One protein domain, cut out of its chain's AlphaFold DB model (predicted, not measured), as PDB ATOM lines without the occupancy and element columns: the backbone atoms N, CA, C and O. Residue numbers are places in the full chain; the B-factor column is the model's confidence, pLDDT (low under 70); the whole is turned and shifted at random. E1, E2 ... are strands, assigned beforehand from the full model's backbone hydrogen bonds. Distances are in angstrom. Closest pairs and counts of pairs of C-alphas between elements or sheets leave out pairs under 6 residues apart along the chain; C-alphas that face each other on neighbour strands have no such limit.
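Overview. This is residues 5 to 122 of the 127 residues of an uncharacterized protein of Armillaria gallica (UniProt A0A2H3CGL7). One long, twisted sheet of four strands makes the body, and a small ribbon of two short strands, E1 and E4, lies over one face of it near the edge strand E3. Long loops extend from the sheet, and residues 71 to 90 reach far from the middle. The printed part has 118 residues, with no named helix and six strands, E1 to E6 in number order along the chain; the larger sheet has the order E3, E2, E5, E6, all antiparallel. The class is all strand, though only 52 residues are in named elements, under half. It is only just loose, close to compact, with a radius of gyration of the C-alphas of 16.4 A and spans of 47 by 33 by 27 A.

Along the chain. E1, residues 5 to 7, begins at C-alpha 5, (-17.985, -45.165, 9.104). E2, residues 18 to 30, measures 31.7 A and bends by 66 degrees at residue 21. E3 is residues 43 to 51, 24.1 A, and E4 residues 68 to 70. E5, residues 91 to 103, measures 38.2 A. E6, residues 111 to 121, measures 30.6 A and ends at C-alpha 121, (-25.186, -36.825, 14.531).

Arrangement. The hairpin of E2 and E3 has N 25 and O 48 at 2.9 A. E2 and E5 have N 24 and O 98 at 2.8 A. The hairpin of E5 and E6 has N 95 and O 117 at 2.8 A. E1 and E4 are antiparallel at 148 degrees, with N 6 and O 69 at 2.8 A. The closest C-alphas of E3 and E4 are those of Phe 47 and Leu 69, 7.6 A; E1 and E3 are apart.

Size, cuts and confidence. The farthest C-alphas, those of Tyr 16 and Gly 81, are 49.1 A apart. The printed part has no cut. The links E2 to E3, E3 to E4 and E4 to E5 are long. The mean pLDDT of the printed part is 93.2, and no printed residue is under 70.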
ATOM      1  N   SER A   5     -17.679 -45.035  10.525       95.06
ATOM      2  CA  SER A   5     -17.985 -45.165   9.104       95.06
ATOM      3  C   SER A   5     -19.469 -45.441   8.870       95.06
ATOM      4  O   SER A   5     -20.102 -46.190   9.616       95.06
ATOM      5  N   PHE A   6     -20.013 -44.873   7.798       93.69
ATOM      6  CA  PHE A   6     -21.347 -45.164   7.288       93.69
ATOM      7  C   PHE A   6     -21.287 -45.416   5.780       93.69
ATOM      8  O   PHE A   6     -20.469 -44.820   5.074       93.69
ATOM      9  N   ALA A   7     -22.150 -46.311   5.300       95.50
ATOM     10  CA  ALA A   7     -22.236 -46.634   3.883       95.50
ATOM     11  C   ALA A   7     -22.680 -45.406   3.085       95.50
ATOM     12  O   ALA A   7     -23.594 -44.684   3.494       95.50
ATOM     13  N   PHE A   8     -22.039 -45.192   1.942       95.88
ATOM     14  CA  PHE A   8     -22.377 -44.123   1.021       95.88
ATOM     15  C   PHE A   8     -22.490 -44.679  -0.393       95.88
ATOM     16  O   PHE A   8     -21.603 -45.375  -0.885       95.88
ATOM     17  N   SER A   9     -23.594 -44.345  -1.043       94.38
ATOM     18  CA  SER A   9     -23.797 -44.542  -2.468       94.38
ATOM     19  C   SER A   9     -24.610 -43.374  -3.001       94.38
ATOM     20  O   SER A   9     -25.427 -42.786  -2.288       94.38
ATOM     21  N   TYR A  10     -24.379 -43.040  -4.262       94.44
ATOM     22  CA  TYR A  10     -25.117 -42.006  -4.963       94.44
ATOM     23  C   TYR A  10     -25.482 -42.520  -6.351       94.44
ATOM     24  O   TYR A  10     -24.654 -43.155  -7.004       94.44
ATOM     25  N   ASP A  11     -26.727 -42.277  -6.751       92.81
ATOM     26  CA  ASP A  11     -27.258 -42.635  -8.064       92.81
ATOM     27  C   ASP A  11     -27.421 -41.348  -8.888       92.81
ATOM     28  O   ASP A  11     -28.301 -40.541  -8.573       92.81
ATOM     29  N   PRO A  12     -26.525 -41.088  -9.852       92.25
ATOM     30  CA  PRO A  12     -26.483 -39.831 -10.581       92.25
ATOM     31  C   PRO A  12     -27.240 -39.879 -11.911       92.25
ATOM     32  O   PRO A  12     -27.669 -40.917 -12.408       92.25
ATOM     33  N   MET A  13     -27.327 -38.716 -12.542       89.06
ATOM     34  CA  MET A  13     -27.872 -38.484 -13.871       89.06
ATOM     35  C   MET A  13     -26.931 -38.988 -14.981       89.06
ATOM     36  O   MET A  13     -26.280 -38.221 -15.692       89.06
ATOM     37  N   ALA A  14     -26.891 -40.305 -15.171       85.19
ATOM     38  CA  ALA A  14     -26.103 -40.960 -16.213       85.19
ATOM     39  C   ALA A  14     -26.958 -41.941 -17.038       85.19
ATOM     40  O   ALA A  14     -26.918 -43.152 -16.834       85.19
ATOM     41  N   ASP A  15     -27.724 -41.403 -17.991       84.50
ATOM     42  CA  ASP A  15     -28.591 -42.156 -18.914       84.50
ATOM     43  C   ASP A  15     -28.305 -41.744 -20.376       84.50
ATOM     44  O   ASP A  15     -27.459 -40.893 -20.652       84.50
ATOM     45  N   TYR A  16     -28.979 -42.337 -21.359       85.31
ATOM     46  CA  TYR A  16     -28.773 -42.026 -22.767       85.31
ATOM     47  C   TYR A  16     -28.992 -40.534 -23.058       85.31
ATOM     48  O   TYR A  16     -30.097 -40.003 -22.953       85.31
ATOM     49  N   GLY A  17     -27.916 -39.859 -23.472       88.62
ATOM     50  CA  GLY A  17     -27.933 -38.425 -23.750       88.62
ATOM     51  C   GLY A  17     -27.852 -37.540 -22.504       88.62
ATOM     52  O   GLY A  17     -28.081 -36.342 -22.634       88.62
ATOM     53  N   VAL A  18     -27.516 -38.089 -21.333       93.19
ATOM     54  CA  VAL A  18     -27.273 -37.347 -20.090       93.19
ATOM     55  C   VAL A  18     -26.005 -37.879 -19.427       93.19
ATOM     56  O   VAL A  18     -25.777 -39.085 -19.368       93.19
ATOM     57  N   SER A  19     -25.135 -37.001 -18.946       94.00
ATOM     58  CA  SER A  19     -23.900 -37.437 -18.295       94.00
ATOM     59  C   SER A  19     -23.547 -36.566 -17.110       94.00
ATOM     60  O   SER A  19     -23.299 -35.367 -17.257       94.00
ATOM     61  N   THR A  20     -23.449 -37.202 -15.951       94.94
ATOM     62  CA  THR A  20     -22.787 -36.654 -14.771       94.94
ATOM     63  C   THR A  20     -21.284 -36.696 -14.954       94.94
ATOM     64  O   THR A  20     -20.718 -37.697 -15.388       94.94
ATOM     65  N   TYR A  21     -20.619 -35.601 -14.614       92.31
ATOM     66  CA  TYR A  21     -19.163 -35.516 -14.666       92.31
ATOM     67  C   TYR A  21     -18.564 -35.767 -13.294       92.31
ATOM     68  O   TYR A  21     -17.552 -36.446 -13.161       92.31
ATOM     69  N   ASN A  22     -19.185 -35.197 -12.269       94.94
ATOM     70  CA  ASN A  22     -18.747 -35.316 -10.892       94.94
ATOM     71  C   ASN A  22     -19.878 -34.895  -9.950       94.94
ATOM     72  O   ASN A  22     -20.864 -34.279 -10.362       94.94
ATOM     73  N   TYR A  23     -19.707 -35.210  -8.675       97.38
ATOM     74  CA  TYR A  23     -20.565 -34.723  -7.611       97.38
ATOM     75  C   TYR A  23     -19.747 -34.415  -6.363       97.38
ATOM     76  O   TYR A  23     -18.725 -35.038  -6.083       97.38
ATOM     77  N   THR A  24     -20.205 -33.432  -5.604       98.25
ATOM     78  CA  THR A  24     -19.535 -32.913  -4.415       98.25
ATOM     79  C   THR A  24     -20.371 -33.241  -3.188       98.25
ATOM     80  O   THR A  24     -21.562 -32.929  -3.152       98.25
ATOM     81  N   VAL A  25     -19.759 -33.864  -2.180       98.31
ATOM     82  CA  VAL A  25     -20.457 -34.331  -0.976       98.31
ATOM     83  C   VAL A  25     -20.073 -33.475   0.228       98.31
ATOM     84  O   VAL A  25     -18.894 -33.323   0.566       98.31
ATOM     85  N   PHE A  26     -21.088 -32.953   0.908       98.19
ATOM     86  CA  PHE A  26     -20.962 -32.181   2.139       98.19
ATOM     87  C   PHE A  26     -21.826 -32.779   3.249       98.19
ATOM     88  O   PHE A  26     -22.877 -33.359   2.990       98.19
ATOM     89  N   LEU A  27     -21.420 -32.577   4.499       97.81
ATOM     90  CA  LEU A  27     -22.276 -32.742   5.670       97.81
ATOM     91  C   LEU A  27     -22.523 -31.372   6.289       97.81
ATOM     92  O   LEU A  27     -21.623 -30.821   6.917       97.81
ATOM     93  N   PHE A  28     -23.714 -30.812   6.136       97.69
ATOM     94  CA  PHE A  28     -24.067 -29.543   6.763       97.69
ATOM     95  C   PHE A  28     -24.583 -29.763   8.185       97.69
ATOM     96  O   PHE A  28     -25.407 -30.638   8.436       97.69
ATOM     97  N   THR A  29     -24.117 -28.940   9.120       96.94
ATOM     98  CA  THR A  29     -24.668 -28.829  10.481       96.94
ATOM     99  C   THR A  29     -25.671 -27.679  10.590       96.94
ATOM    100  O   THR A  29     -26.459 -27.627  11.531       96.94
ATOM    101  N   LYS A  30     -25.694 -26.789   9.593       95.31
ATOM    102  CA  LYS A  30     -26.679 -25.722   9.406       95.31
ATOM    103  C   LYS A  30     -26.950 -25.574   7.916       95.31
ATOM    104  O   LYS A  30     -26.026 -25.290   7.166       95.31
ATOM    105  N   LEU A  31     -28.194 -25.756   7.476       95.00
ATOM    106  CA  LEU A  31     -28.549 -25.492   6.080       95.00
ATOM    107  C   LEU A  31     -28.469 -23.986   5.768       95.00
ATOM    108  O   LEU A  31     -28.796 -23.165   6.634       95.00
ATOM    109  N   PRO A  32     -28.093 -23.605   4.535       92.56
ATOM    110  CA  PRO A  32     -28.196 -22.226   4.093       92.56
ATOM    111  C   PRO A  32     -29.663 -21.798   4.013       92.56
ATOM    112  O   PRO A  32     -30.519 -22.536   3.528       92.56
ATOM    113  N   SER A  33     -29.956 -20.576   4.454       90.44
ATOM    114  CA  SER A  33     -31.300 -19.984   4.360       90.44
ATOM    115  C   SER A  33     -31.553 -19.257   3.034       90.44
ATOM    116  O   SER A  33     -32.668 -18.810   2.775       90.44
ATOM    117  N   SER A  34     -30.515 -19.094   2.210       90.62
ATOM    118  CA  SER A  34     -30.533 -18.309   0.978       90.62
ATOM    119  C   SER A  34     -29.495 -18.835  -0.011       90.62
ATOM    120  O   SER A  34     -28.472 -19.382   0.390       90.62
ATOM    121  N   LEU A  35     -29.735 -18.625  -1.306       89.50
ATOM    122  CA  LEU A  35     -28.747 -18.862  -2.368       89.50
ATOM    123  C   LEU A  35     -27.881 -17.625  -2.665       89.50
ATOM    124  O   LEU A  35     -26.978 -17.687  -3.493       89.50
ATOM    125  N   TYR A  36     -28.148 -16.496  -2.004       93.62
ATOM    126  CA  TYR A  36     -27.346 -15.280  -2.127       93.62
ATOM    127  C   TYR A  36     -26.169 -15.280  -1.151       93.62
ATOM    128  O   TYR A  36     -26.222 -15.892  -0.085       93.62
ATOM    129  N   SER A  37     -25.124 -14.529  -1.499       90.75
ATOM    130  CA  SER A  37     -23.938 -14.360  -0.662       90.75
ATOM    131  C   SER A  37     -24.278 -13.753   0.702       90.75
ATOM    132  O   SER A  37     -24.896 -12.688   0.773       90.75
ATOM    133  N   THR A  38     -23.793 -14.377   1.771       92.38
ATOM    134  CA  THR A  38     -23.846 -13.870   3.149       92.38
ATOM    135  C   THR A  38     -22.504 -14.115   3.842       92.38
ATOM    136  O   THR A  38     -21.723 -14.960   3.408       92.38
ATOM    137  N   THR A  39     -22.220 -13.382   4.924       92.38
ATOM    138  CA  THR A  39     -20.978 -13.563   5.702       92.38
ATOM    139  C   THR A  39     -20.870 -14.969   6.294       92.38
ATOM    140  O   THR A  39     -19.805 -15.575   6.260       92.38
ATOM    141  N   GLU A  40     -21.977 -15.499   6.812       91.88
ATOM    142  CA  GLU A  40     -22.110 -16.898   7.211       91.88
ATOM    143  C   GLU A  40     -23.222 -17.514   6.359       91.88
ATOM    144  O   GLU A  40     -24.403 -17.204   6.544       91.88
ATOM    145  N   TRP A  41     -22.843 -18.325   5.374       93.81
ATOM    146  CA  TRP A  41     -23.792 -18.954   4.453       93.81
ATOM    147  C   TRP A  41     -24.291 -20.305   4.968       93.81
ATOM    148  O   TRP A  41     -25.488 -20.574   4.944       93.81
ATOM    149  N   SER A  42     -23.381 -21.137   5.469       95.12
ATOM    150  CA  SER A  42     -23.642 -22.482   5.986       95.12
ATOM    151  C   SER A  42     -22.478 -22.909   6.894       95.12
ATOM    152  O   SER A  42     -21.449 -22.229   6.947       95.12
ATOM    153  N   SER A  43     -22.617 -24.036   7.592       94.81
ATOM    154  CA  SER A  43     -21.541 -24.686   8.348       94.81
ATOM    155  C   SER A  43     -21.599 -26.206   8.184       94.81
ATOM    156  O   SER A  43     -22.667 -26.781   7.961       94.81
ATOM    157  N   GLY A  44     -20.442 -26.874   8.257       95.44
ATOM    158  CA  GLY A  44     -20.374 -28.312   8.020       95.44
ATOM    159  C   GLY A  44     -18.984 -28.860   7.713       95.44
ATOM    160  O   GLY A  44     -17.965 -28.280   8.082       95.44
ATOM    161  N   HIS A  45     -18.964 -29.995   7.017       96.44
ATOM    162  CA  HIS A  45     -17.779 -30.728   6.592       96.44
ATOM    163  C   HIS A  45     -17.832 -31.027   5.090       96.44
ATOM    164  O   HIS A  45     -18.890 -31.343   4.551       96.44
ATOM    165  N   TYR A  46     -16.681 -30.953   4.428       97.25
ATOM    166  CA  TYR A  46     -16.511 -31.338   3.031       97.25
ATOM    167  C   TYR A  46     -15.864 -32.719   2.964       97.25
ATOM    168  O   TYR A  46     -14.762 -32.895   3.478       97.25
ATOM    169  N   PHE A  47     -16.537 -33.679   2.330       97.44
ATOM    170  CA  PHE A  47     -16.001 -35.030   2.174       97.44
ATOM    171  C   PHE A  47     -15.116 -35.170   0.942       97.44
ATOM    172  O   PHE A  47     -14.088 -35.839   0.994       97.44
ATOM    173  N   GLY A  48     -15.524 -34.571  -0.171       97.44
ATOM    174  CA  GLY A  48     -14.843 -34.752  -1.443       97.44
ATOM    175  C   GLY A  48     -15.718 -34.401  -2.637       97.44
ATOM    176  O   GLY A  48     -16.929 -34.205  -2.519       97.44
ATOM    177  N   ARG A  49     -15.063 -34.329  -3.792       97.44
ATOM    178  CA  ARG A  49     -15.666 -34.228  -5.115       97.44
ATOM    179  C   ARG A  49     -15.230 -35.467  -5.863       97.44
ATOM    180  O   ARG A  49     -14.028 -35.679  -6.000       97.44
ATOM    181  N   PHE A  50     -16.196 -36.251  -6.305       97.12
ATOM    182  CA  PHE A  50     -15.971 -37.578  -6.840       97.12
ATOM    183  C   PHE A  50     -16.418 -37.658  -8.293       97.12
ATOM    184  O   PHE A  50     -17.411 -37.043  -8.684       97.12
ATOM    185  N   ASP A  51     -15.681 -38.435  -9.072       94.94
ATOM    186  CA  ASP A  51     -16.003 -38.778 -10.449       94.94
ATOM    187  C   ASP A  51     -17.094 -39.856 -10.460       94.94
ATOM    188  O   ASP A  51     -17.082 -40.771  -9.631       94.94
ATOM    189  N   TYR A  52     -18.017 -39.783 -11.423       92.00
ATOM    190  CA  TYR A  52     -18.953 -40.879 -11.670       92.00
ATOM    191  C   TYR A  52     -18.605 -41.615 -12.968       92.00
ATOM    192  O   TYR A  52     -18.712 -41.005 -14.035       92.00
ATOM    193  N   PRO A  53     -18.228 -42.906 -12.923       91.31
ATOM    194  CA  PRO A  53     -17.873 -43.659 -14.120       91.31
ATOM    195  C   PRO A  53     -19.064 -43.784 -15.074       91.31
ATOM    196  O   PRO A  53     -20.073 -44.404 -14.747       91.31
ATOM    197  N   ASN A  54     -18.937 -43.230 -16.279       90.00
ATOM    198  CA  ASN A  54     -19.925 -43.394 -17.345       90.00
ATOM    199  C   ASN A  54     -19.304 -43.166 -18.728       90.00
ATOM    200  O   ASN A  54     -18.295 -42.477 -18.876       90.00
ATOM    201  N   TYR A  55     -19.918 -43.735 -19.764       86.94
ATOM    202  CA  TYR A  55     -19.455 -43.592 -21.142       86.94
ATOM    203  C   TYR A  55     -20.452 -42.754 -21.960       86.94
ATOM    204  O   TYR A  55     -21.644 -43.051 -21.920       86.94
ATOM    205  N   PRO A  56     -19.997 -41.760 -22.750       88.00
ATOM    206  CA  PRO A  56     -18.598 -41.450 -23.065       88.00
ATOM    207  C   PRO A  56     -17.944 -40.386 -22.166       88.00
ATOM    208  O   PRO A  56     -16.795 -40.037 -22.426       88.00
ATOM    209  N   ALA A  57     -18.636 -39.828 -21.167       89.62
ATOM    210  CA  ALA A  57     -18.163 -38.605 -20.515       89.62
ATOM    211  C   ALA A  57     -17.003 -38.822 -19.530       89.62
ATOM    212  O   ALA A  57     -16.053 -38.040 -19.537       89.62
ATOM    213  N   VAL A  58     -17.050 -39.878 -18.713       93.25
ATOM    214  CA  VAL A  58     -16.023 -40.195 -17.704       93.25
ATOM    215  C   VAL A  58     -15.667 -41.691 -17.763       93.25
ATOM    216  O   VAL A  58     -15.995 -42.460 -16.859       93.25
ATOM    217  N   PRO A  59     -15.012 -42.149 -18.846       92.94
ATOM    218  CA  PRO A  59     -14.695 -43.566 -19.032       92.94
ATOM    219  C   PRO A  59     -13.557 -44.065 -18.129       92.94
ATOM    220  O   PRO A  59     -13.415 -45.271 -17.941       92.94
ATOM    221  N   TYR A  60     -12.741 -43.152 -17.595       93.69
ATOM    222  CA  TYR A  60     -11.579 -43.450 -16.756       93.69
ATOM    223  C   TYR A  60     -11.585 -42.515 -15.535       93.69
ATOM    224  O   TYR A  60     -10.862 -41.515 -15.538       93.69
ATOM    225  N   PRO A  61     -12.443 -42.768 -14.531       92.62
ATOM    226  CA  PRO A  61     -12.493 -41.941 -13.329       92.62
ATOM    227  C   PRO A  61     -11.150 -41.991 -12.586       92.62
ATOM    228  O   PRO A  61     -10.471 -43.018 -12.544       92.62
ATOM    229  N   THR A  62     -10.756 -40.866 -11.999       93.75
ATOM    230  CA  THR A  62      -9.507 -40.726 -11.230       93.75
ATOM    231  C   THR A  62      -9.758 -40.537  -9.739       93.75
ATOM    232  O   THR A  62      -8.857 -40.765  -8.932       93.75
ATOM    233  N   HIS A  63     -10.981 -40.151  -9.370       94.06
ATOM    234  CA  HIS A  63     -11.386 -39.904  -7.996       94.06
ATOM    235  C   HIS A  63     -12.787 -40.463  -7.725       94.06
ATOM    236  O   HIS A  63     -13.735 -39.718  -7.502       94.06
ATOM    237  N   GLU A  64     -12.941 -41.783  -7.750       93.12
ATOM    238  CA  GLU A  64     -14.209 -42.422  -7.381       93.12
ATOM    239  C   GLU A  64     -14.551 -42.193  -5.901       93.12
ATOM    240  O   GLU A  64     -13.663 -42.084  -5.046       93.12
ATOM    241  N   ALA A  65     -15.846 -42.152  -5.582       94.31
ATOM    242  CA  ALA A  65     -16.273 -42.089  -4.192       94.31
ATOM    243  C   ALA A  65     -15.944 -43.394  -3.459       94.31
ATOM    244  O   ALA A  65     -16.153 -44.485  -3.999       94.31
ATOM    245  N   PRO A  66     -15.488 -43.318  -2.199       94.94
ATOM    246  CA  PRO A  66     -15.356 -44.507  -1.378       94.94
ATOM    247  C   PRO A  66     -16.743 -45.088  -1.070       94.94
ATOM    248  O   PRO A  66     -17.718 -44.358  -0.900       94.94
ATOM    249  N   ALA A  67     -16.818 -46.409  -0.888       95.81
ATOM    250  CA  ALA A  67     -18.060 -47.087  -0.495       95.81
ATOM    251  C   ALA A  67     -18.580 -46.669   0.897       95.81
ATOM    252  O   ALA A  67     -19.726 -46.936   1.254       95.81
ATOM    253  N   ASN A  68     -17.720 -46.051   1.711       96.94
ATOM    254  CA  ASN A  68     -18.065 -45.557   3.034       96.94
ATOM    255  C   ASN A  68     -17.455 -44.175   3.250       96.94
ATOM    256  O   ASN A  68     -16.312 -43.923   2.868       96.94
ATOM    257  N   LEU A  69     -18.198 -43.323   3.944       97.12
ATOM    258  CA  LEU A  69     -17.709 -42.060   4.483       97.12
ATOM    259  C   LEU A  69     -17.550 -42.192   5.999       97.12
ATOM    260  O   LEU A  69     -18.192 -43.027   6.633       97.12
ATOM    261  N   THR A  70     -16.695 -41.363   6.590       96.88
ATOM    262  CA  THR A  70     -16.460 -41.359   8.040       96.88
ATOM    263  C   THR A  70     -17.079 -40.120   8.656       96.88
ATOM    264  O   THR A  70     -16.734 -39.006   8.278       96.88
ATOM    265  N   MET A  71     -17.979 -40.294   9.621       96.75
ATOM    266  CA  MET A  71     -18.627 -39.184  10.314       96.75
ATOM    267  C   MET A  71     -17.569 -38.289  10.991       96.75
ATOM    268  O   MET A  71     -16.794 -38.796  11.807       96.75
ATOM    269  N   PRO A  72     -17.513 -36.976  10.705       95.75
ATOM    270  CA  PRO A  72     -16.522 -36.091  11.311       95.75
ATOM    271  C   PRO A  72     -16.733 -35.939  12.823       95.75
ATOM    272  O   PRO A  72     -17.843 -36.033  13.346       95.75
ATOM    273  N   ASP A  73     -15.650 -35.674  13.546       94.81
ATOM    274  CA  ASP A  73     -15.704 -35.334  14.966       94.81
ATOM    275  C   ASP A  73     -15.672 -33.814  15.138       94.81
ATOM    276  O   ASP A  73     -14.608 -33.201  15.130       94.81
ATOM    277  N   PHE A  74     -16.855 -33.209  15.260       95.19
ATOM    278  CA  PHE A  74     -17.016 -31.761  15.361       95.19
ATOM    279  C   PHE A  74     -16.637 -31.204  16.735       95.19
ATOM    280  O   PHE A  74     -16.481 -29.991  16.846       95.19
ATOM    281  N   SER A  75     -16.417 -32.054  17.749       94.00
ATOM    282  CA  SER A  75     -15.846 -31.627  19.035       94.00
ATOM    283  C   SER A  75     -14.381 -31.199  18.897       94.00
ATOM    284  O   SER A  75     -13.856 -30.433  19.709       94.00
ATOM    285  N   LYS A  76     -13.713 -31.649  17.829       91.94
ATOM    286  CA  LYS A  76     -12.317 -31.337  17.540       91.94
ATOM    287  C   LYS A  76     -12.201 -30.133  16.618       91.94
ATOM    288  O   LYS A  76     -12.971 -29.956  15.678       91.94
ATOM    289  N   ALA A  77     -11.172 -29.329  16.866       88.31
ATOM    290  CA  ALA A  77     -10.775 -28.289  15.930       88.31
ATOM    291  C   ALA A  77     -10.312 -28.925  14.601       88.31
ATOM    292  O   ALA A  77      -9.600 -29.933  14.627       88.31
ATOM    293  N   PRO A  78     -10.662 -28.339  13.442       84.19
ATOM    294  CA  PRO A  78     -10.288 -28.882  12.136       84.19
ATOM    295  C   PRO A  78      -8.784 -28.763  11.830       84.19
ATOM    296  O   PRO A  78      -8.277 -29.466  10.963       84.19
ATOM    297  N   SER A  79      -8.066 -27.868  12.516       83.75
ATOM    298  CA  SER A  79      -6.627 -27.632  12.362       83.75
ATOM    299  C   SER A  79      -6.066 -26.971  13.631       83.75
ATOM    300  O   SER A  79      -6.828 -26.308  14.342       83.75
ATOM    301  N   PRO A  80      -4.758 -27.090  13.935       81.31
ATOM    302  CA  PRO A  80      -4.120 -26.251  14.944       81.31
ATOM    303  C   PRO A  80      -4.311 -24.759  14.625       81.31
ATOM    304  O   PRO A  80      -4.057 -24.326  13.501       81.31
ATOM    305  N   GLY A  81      -4.730 -23.961  15.610       81.50
ATOM    306  CA  GLY A  81      -4.912 -22.516  15.454       81.50
ATOM    307  C   GLY A  81      -6.234 -22.005  16.021       81.50
ATOM    308  O   GLY A  81      -6.726 -22.510  17.028       81.50
ATOM    309  N   TRP A  82      -6.778 -20.961  15.393       81.56
ATOM    310  CA  TRP A  82      -8.057 -20.358  15.771       81.56
ATOM    311  C   TRP A  82      -9.240 -21.185  15.250       81.56
ATOM    312  O   TRP A  82      -9.192 -21.698  14.136       81.56
ATOM    313  N   GLY A  83     -10.317 -21.244  16.036       78.81
ATOM    314  CA  GLY A  83     -11.507 -22.049  15.745       78.81
ATOM    315  C   GLY A  83     -11.525 -23.338  16.568       78.81
ATOM    316  O   GLY A  83     -10.700 -24.225  16.371       78.81
ATOM    317  N   GLY A  84     -12.455 -23.418  17.521       87.44
ATOM    318  CA  GLY A  84     -12.683 -24.615  18.328       87.44
ATOM    319  C   GLY A  84     -13.695 -25.557  17.681       87.44
ATOM    320  O   GLY A  84     -14.466 -25.146  16.813       87.44
ATOM    321  N   GLY A  85     -13.700 -26.810  18.127       90.06
ATOM    322  CA  GLY A  85     -14.843 -27.692  17.919       90.06
ATOM    323  C   GLY A  85     -15.949 -27.422  18.942       90.06
ATOM    324  O   GLY A  85     -15.751 -26.690  19.915       90.06
ATOM    325  N   ALA A  86     -17.117 -28.010  18.715       92.69
ATOM    326  CA  ALA A  86     -18.249 -27.963  19.626       92.69
ATOM    327  C   ALA A  86     -18.886 -29.348  19.749       92.69
ATOM    328  O   ALA A  86     -19.088 -30.047  18.752       92.69
ATOM    329  N   ASP A  87     -19.225 -29.724  20.979       92.56
ATOM    330  CA  ASP A  87     -19.979 -30.941  21.239       92.56
ATOM    331  C   ASP A  87     -21.426 -30.800  20.762       92.56
ATOM    332  O   ASP A  87     -22.058 -29.749  20.896       92.56
ATOM    333  N   ALA A  88     -21.967 -31.894  20.237       92.94
ATOM    334  CA  ALA A  88     -23.372 -32.019  19.892       92.94
ATOM    335  C   ALA A  88     -23.820 -33.470  20.101       92.94
ATOM    336  O   ALA A  88     -23.072 -34.406  19.816       92.94
ATOM    337  N   THR A  89     -25.053 -33.654  20.567       93.31
ATOM    338  CA  THR A  89     -25.654 -34.971  20.824       93.31
ATOM    339  C   THR A  89     -27.053 -34.994  20.236       93.31
ATOM    340  O   THR A  89     -27.799 -34.036  20.426       93.31
ATOM    341  N   ASN A  90     -27.414 -36.081  19.545       92.94
ATOM    342  CA  ASN A  90     -28.706 -36.225  18.861       92.94
ATOM    343  C   ASN A  90     -29.046 -35.024  17.950       92.94
ATOM    344  O   ASN A  90     -30.196 -34.593  17.884       92.94
ATOM    345  N   ALA A  91     -28.041 -34.457  17.276       95.19
ATOM    346  CA  ALA A  91     -28.221 -33.282  16.430       95.19
ATOM    347  C   ALA A  91     -28.575 -33.692  14.995       95.19
ATOM    348  O   ALA A  91     -27.919 -34.561  14.423       95.19
ATOM    349  N   THR A  92     -29.577 -33.049  14.396       96.56
ATOM    350  CA  THR A  92     -29.869 -33.224  12.967       96.56
ATOM    351  C   THR A  92     -28.766 -32.579  12.137       96.56
ATOM    352  O   THR A  92     -28.431 -31.411  12.327       96.56
ATOM    353  N   VAL A  93     -28.216 -33.347  11.205       97.44
ATOM    354  CA  VAL A  93     -27.252 -32.892  10.199       97.44
ATOM    355  C   VAL A  93     -27.724 -33.329   8.818       97.44
ATOM    356  O   VAL A  93     -28.574 -34.208   8.694       97.44
ATOM    357  N   TYR A  94     -27.177 -32.725   7.770       98.00
ATOM    358  CA  TYR A  94     -27.701 -32.847   6.414       98.00
ATOM    359  C   TYR A  94     -26.596 -33.314   5.471       98.00
ATOM    360  O   TYR A  94     -25.647 -32.576   5.210       98.00
ATOM    361  N   LEU A  95     -26.698 -34.543   4.970       98.06
ATOM    362  CA  LEU A  95     -25.807 -35.055   3.936       98.06
ATOM    363  C   LEU A  95     -26.293 -34.549   2.581       98.06
ATOM    364  O   LEU A  95     -27.399 -34.873   2.153       98.06
ATOM    365  N   LEU A  96     -25.462 -33.751   1.929       97.56
ATOM    366  CA  LEU A  96     -25.790 -33.027   0.716       97.56
ATOM    367  C   LEU A  96     -24.876 -33.487  -0.415       97.56
ATOM    368  O   LEU A  96     -23.658 -33.541  -0.248       97.56
ATOM    369  N   VAL A  97     -25.472 -33.787  -1.564       98.06
ATOM    370  CA  VAL A  97     -24.765 -34.104  -2.804       98.06
ATOM    371  C   VAL A  97     -25.141 -33.057  -3.843       98.06
ATOM    372  O   VAL A  97     -26.309 -32.944  -4.218       98.06
ATOM    373  N   LEU A  98     -24.151 -32.274  -4.269       97.69
ATOM    374  CA  LEU A  98     -24.261 -31.345  -5.388       97.69
ATOM    375  C   LEU A  98     -23.662 -32.013  -6.622       97.69
ATOM    376  O   LEU A  98     -22.450 -32.199  -6.706       97.69
ATOM    377  N   GLU A  99     -24.513 -32.391  -7.554       97.50
ATOM    378  CA  GLU A  99     -24.145 -33.086  -8.779       97.50
ATOM    379  C   GLU A  99     -23.998 -32.111  -9.945       97.50
ATOM    380  O   GLU A  99     -24.802 -31.193 -10.071       97.50
ATOM    381  N   GLU A 100     -23.019 -32.346 -10.823       95.94
ATOM    382  CA  GLU A 100     -22.777 -31.566 -12.038       95.94
ATOM    383  C   GLU A 100     -22.902 -32.448 -13.298       95.94
ATOM    384  O   GLU A 100     -22.138 -33.402 -13.485       95.94
ATOM    385  N   TRP A 101     -23.839 -32.115 -14.191       95.06
ATOM    386  CA  TRP A 101     -24.217 -32.947 -15.342       95.06
ATOM    387  C   TRP A 101     -24.552 -32.135 -16.608       95.06
ATOM    388  O   TRP A 101     -24.793 -30.927 -16.555       95.06
ATOM    389  N   LEU A 102     -24.556 -32.792 -17.774       94.69
ATOM    390  CA  LEU A 102     -24.979 -32.224 -19.065       94.69
ATOM    391  C   LEU A 102     -25.954 -33.134 -19.801       94.69
ATOM    392  O   LEU A 102     -26.007 -34.336 -19.560       94.69
ATOM    393  N   ILE A 103     -26.663 -32.545 -20.765       93.25
ATOM    394  CA  ILE A 103     -27.448 -33.259 -21.776       93.25
ATOM    395  C   ILE A 103     -26.752 -33.241 -23.139       93.25
ATOM    396  O   ILE A 103     -25.963 -32.346 -23.440       93.25
ATOM    397  N   GLY A 104     -27.106 -34.188 -24.005       87.19
ATOM    398  CA  GLY A 104     -26.524 -34.367 -25.335       87.19
ATOM    399  C   GLY A 104     -26.789 -33.214 -26.309       87.19
ATOM    400  O   GLY A 104     -26.040 -33.052 -27.267       87.19
ATOM    401  N   SER A 105     -27.806 -32.379 -26.062       89.38
ATOM    402  CA  SER A 105     -28.024 -31.137 -26.821       89.38
ATOM    403  C   SER A 105     -27.125 -29.977 -26.372       89.38
ATOM    404  O   SER A 105     -27.127 -28.929 -27.015       89.38
ATOM    405  N   GLY A 106     -26.358 -30.163 -25.292       84.12
ATOM    406  CA  GLY A 106     -25.504 -29.151 -24.679       84.12
ATOM    407  C   GLY A 106     -26.264 -28.164 -23.787       84.12
ATOM    408  O   GLY A 106     -27.451 -27.916 -23.988       84.12
ATOM    409  N   ASN A 107     -25.541 -27.583 -22.823       88.50
ATOM    410  CA  ASN A 107     -25.998 -26.526 -21.914       88.50
ATOM    411  C   ASN A 107     -24.955 -25.397 -21.853       88.50
ATOM    412  O   ASN A 107     -23.781 -25.596 -22.175       88.50
ATOM    413  N   PHE A 108     -25.361 -24.208 -21.396       92.75
ATOM    414  CA  PHE A 108     -24.414 -23.149 -21.047       92.75
ATOM    415  C   PHE A 108     -23.820 -23.420 -19.655       92.75
ATOM    416  O   PHE A 108     -24.327 -22.936 -18.646       92.75
ATOM    417  N   GLY A 109     -22.760 -24.233 -19.621       93.12
ATOM    418  CA  GLY A 109     -22.147 -24.736 -18.387       93.12
ATOM    419  C   GLY A 109     -22.804 -26.019 -17.869       93.12
ATOM    420  O   GLY A 109     -23.803 -26.481 -18.419       93.12
ATOM    421  N   LEU A 110     -22.215 -26.609 -16.824       94.00
ATOM    422  CA  LEU A 110     -22.759 -27.804 -16.175       94.00
ATOM    423  C   LEU A 110     -24.067 -27.452 -15.458       94.00
ATOM    424  O   LEU A 110     -24.151 -26.452 -14.744       94.00
ATOM    425  N   THR A 111     -25.086 -28.281 -15.647       95.06
ATOM    426  CA  THR A 111     -26.305 -28.215 -14.843       95.06
ATOM    427  C   THR A 111     -26.026 -28.804 -13.474       95.06
ATOM    428  O   THR A 111     -25.246 -29.744 -13.351       95.06
ATOM    429  N   MET A 112     -26.652 -28.231 -12.447       95.19
ATOM    430  CA  MET A 112     -26.467 -28.658 -11.068       95.19
ATOM    431  C   MET A 112     -27.757 -29.224 -10.484       95.19
ATOM    432  O   MET A 112     -28.808 -28.590 -10.584       95.19
ATOM    433  N   SER A 113     -27.653 -30.384  -9.842       95.56
ATOM    434  CA  SER A 113     -28.725 -31.016  -9.069       95.56
ATOM    435  C   SER A 113     -28.320 -31.108  -7.602       95.56
ATOM    436  O   SER A 113     -27.143 -31.260  -7.283       95.56
ATOM    437  N   LEU A 114     -29.296 -31.007  -6.699       95.50
ATOM    438  CA  LEU A 114     -29.067 -31.048  -5.258       95.50
ATOM    439  C   LEU A 114     -29.906 -32.149  -4.614       95.50
ATOM    440  O   LEU A 114     -31.133 -32.096  -4.666       95.50
ATOM    441  N   ALA A 115     -29.247 -33.102  -3.962       96.94
ATOM    442  CA  ALA A 115     -29.886 -34.097  -3.107       96.94
ATOM    443  C   ALA A 115     -29.488 -33.860  -1.647       96.94
ATOM    444  O   ALA A 115     -28.322 -33.587  -1.362       96.94
ATOM    445  N   ILE A 116     -30.448 -33.956  -0.722       96.81
ATOM    446  CA  ILE A 116     -30.221 -33.761   0.716       96.81
ATOM    447  C   ILE A 116     -30.919 -34.872   1.497       96.81
ATOM    448  O   ILE A 116     -32.120 -35.070   1.337       96.81
ATOM    449  N   ASN A 117     -30.173 -35.532   2.381       96.69
ATOM    450  CA  ASN A 117     -30.690 -36.481   3.364       96.69
ATOM    451  C   ASN A 117     -30.408 -35.985   4.785       96.69
ATOM    452  O   ASN A 117     -29.308 -35.517   5.077       96.69
ATOM    453  N   GLU A 118     -31.372 -36.141   5.687       96.31
ATOM    454  CA  GLU A 118     -31.169 -35.883   7.114       96.31
ATOM    455  C   GLU A 118     -30.548 -37.098   7.807       96.31
ATOM    456  O   GLU A 118     -30.967 -38.237   7.601       96.31
ATOM    457  N   LEU A 119     -29.556 -36.849   8.660       94.62
ATOM    458  CA  LEU A 119     -28.908 -37.838   9.512       94.62
ATOM    459  C   LEU A 119     -28.927 -37.358  10.967       94.62
ATOM    460  O   LEU A 119     -28.985 -36.159  11.244       94.62
ATOM    461  N   ILE A 120     -28.797 -38.296  11.905       94.69
ATOM    462  CA  ILE A 120     -28.617 -37.979  13.326       94.69
ATOM    463  C   ILE A 120     -27.136 -38.081  13.693       94.69
ATOM    464  O   ILE A 120     -26.542 -39.163  13.709       94.69
ATOM    465  N   TYR A 121     -26.541 -36.935  14.017       94.69
ATOM    466  CA  TYR A 121     -25.186 -36.825  14.531       94.69
ATOM    467  C   TYR A 121     -25.115 -37.205  16.004       94.69
ATOM    468  O   TYR A 121     -25.932 -36.761  16.816       94.69
ATOM    469  N   ASN A 122     -24.095 -38.000  16.342       91.38
ATOM    470  CA  ASN A 122     -23.848 -38.478  17.701       91.38
ATOM    471  C   ASN A 122     -25.128 -39.016  18.369       91.38
ATOM    472  O   ASN A 122     -25.470 -38.667  19.499       91.38
TER     473      ASN A 122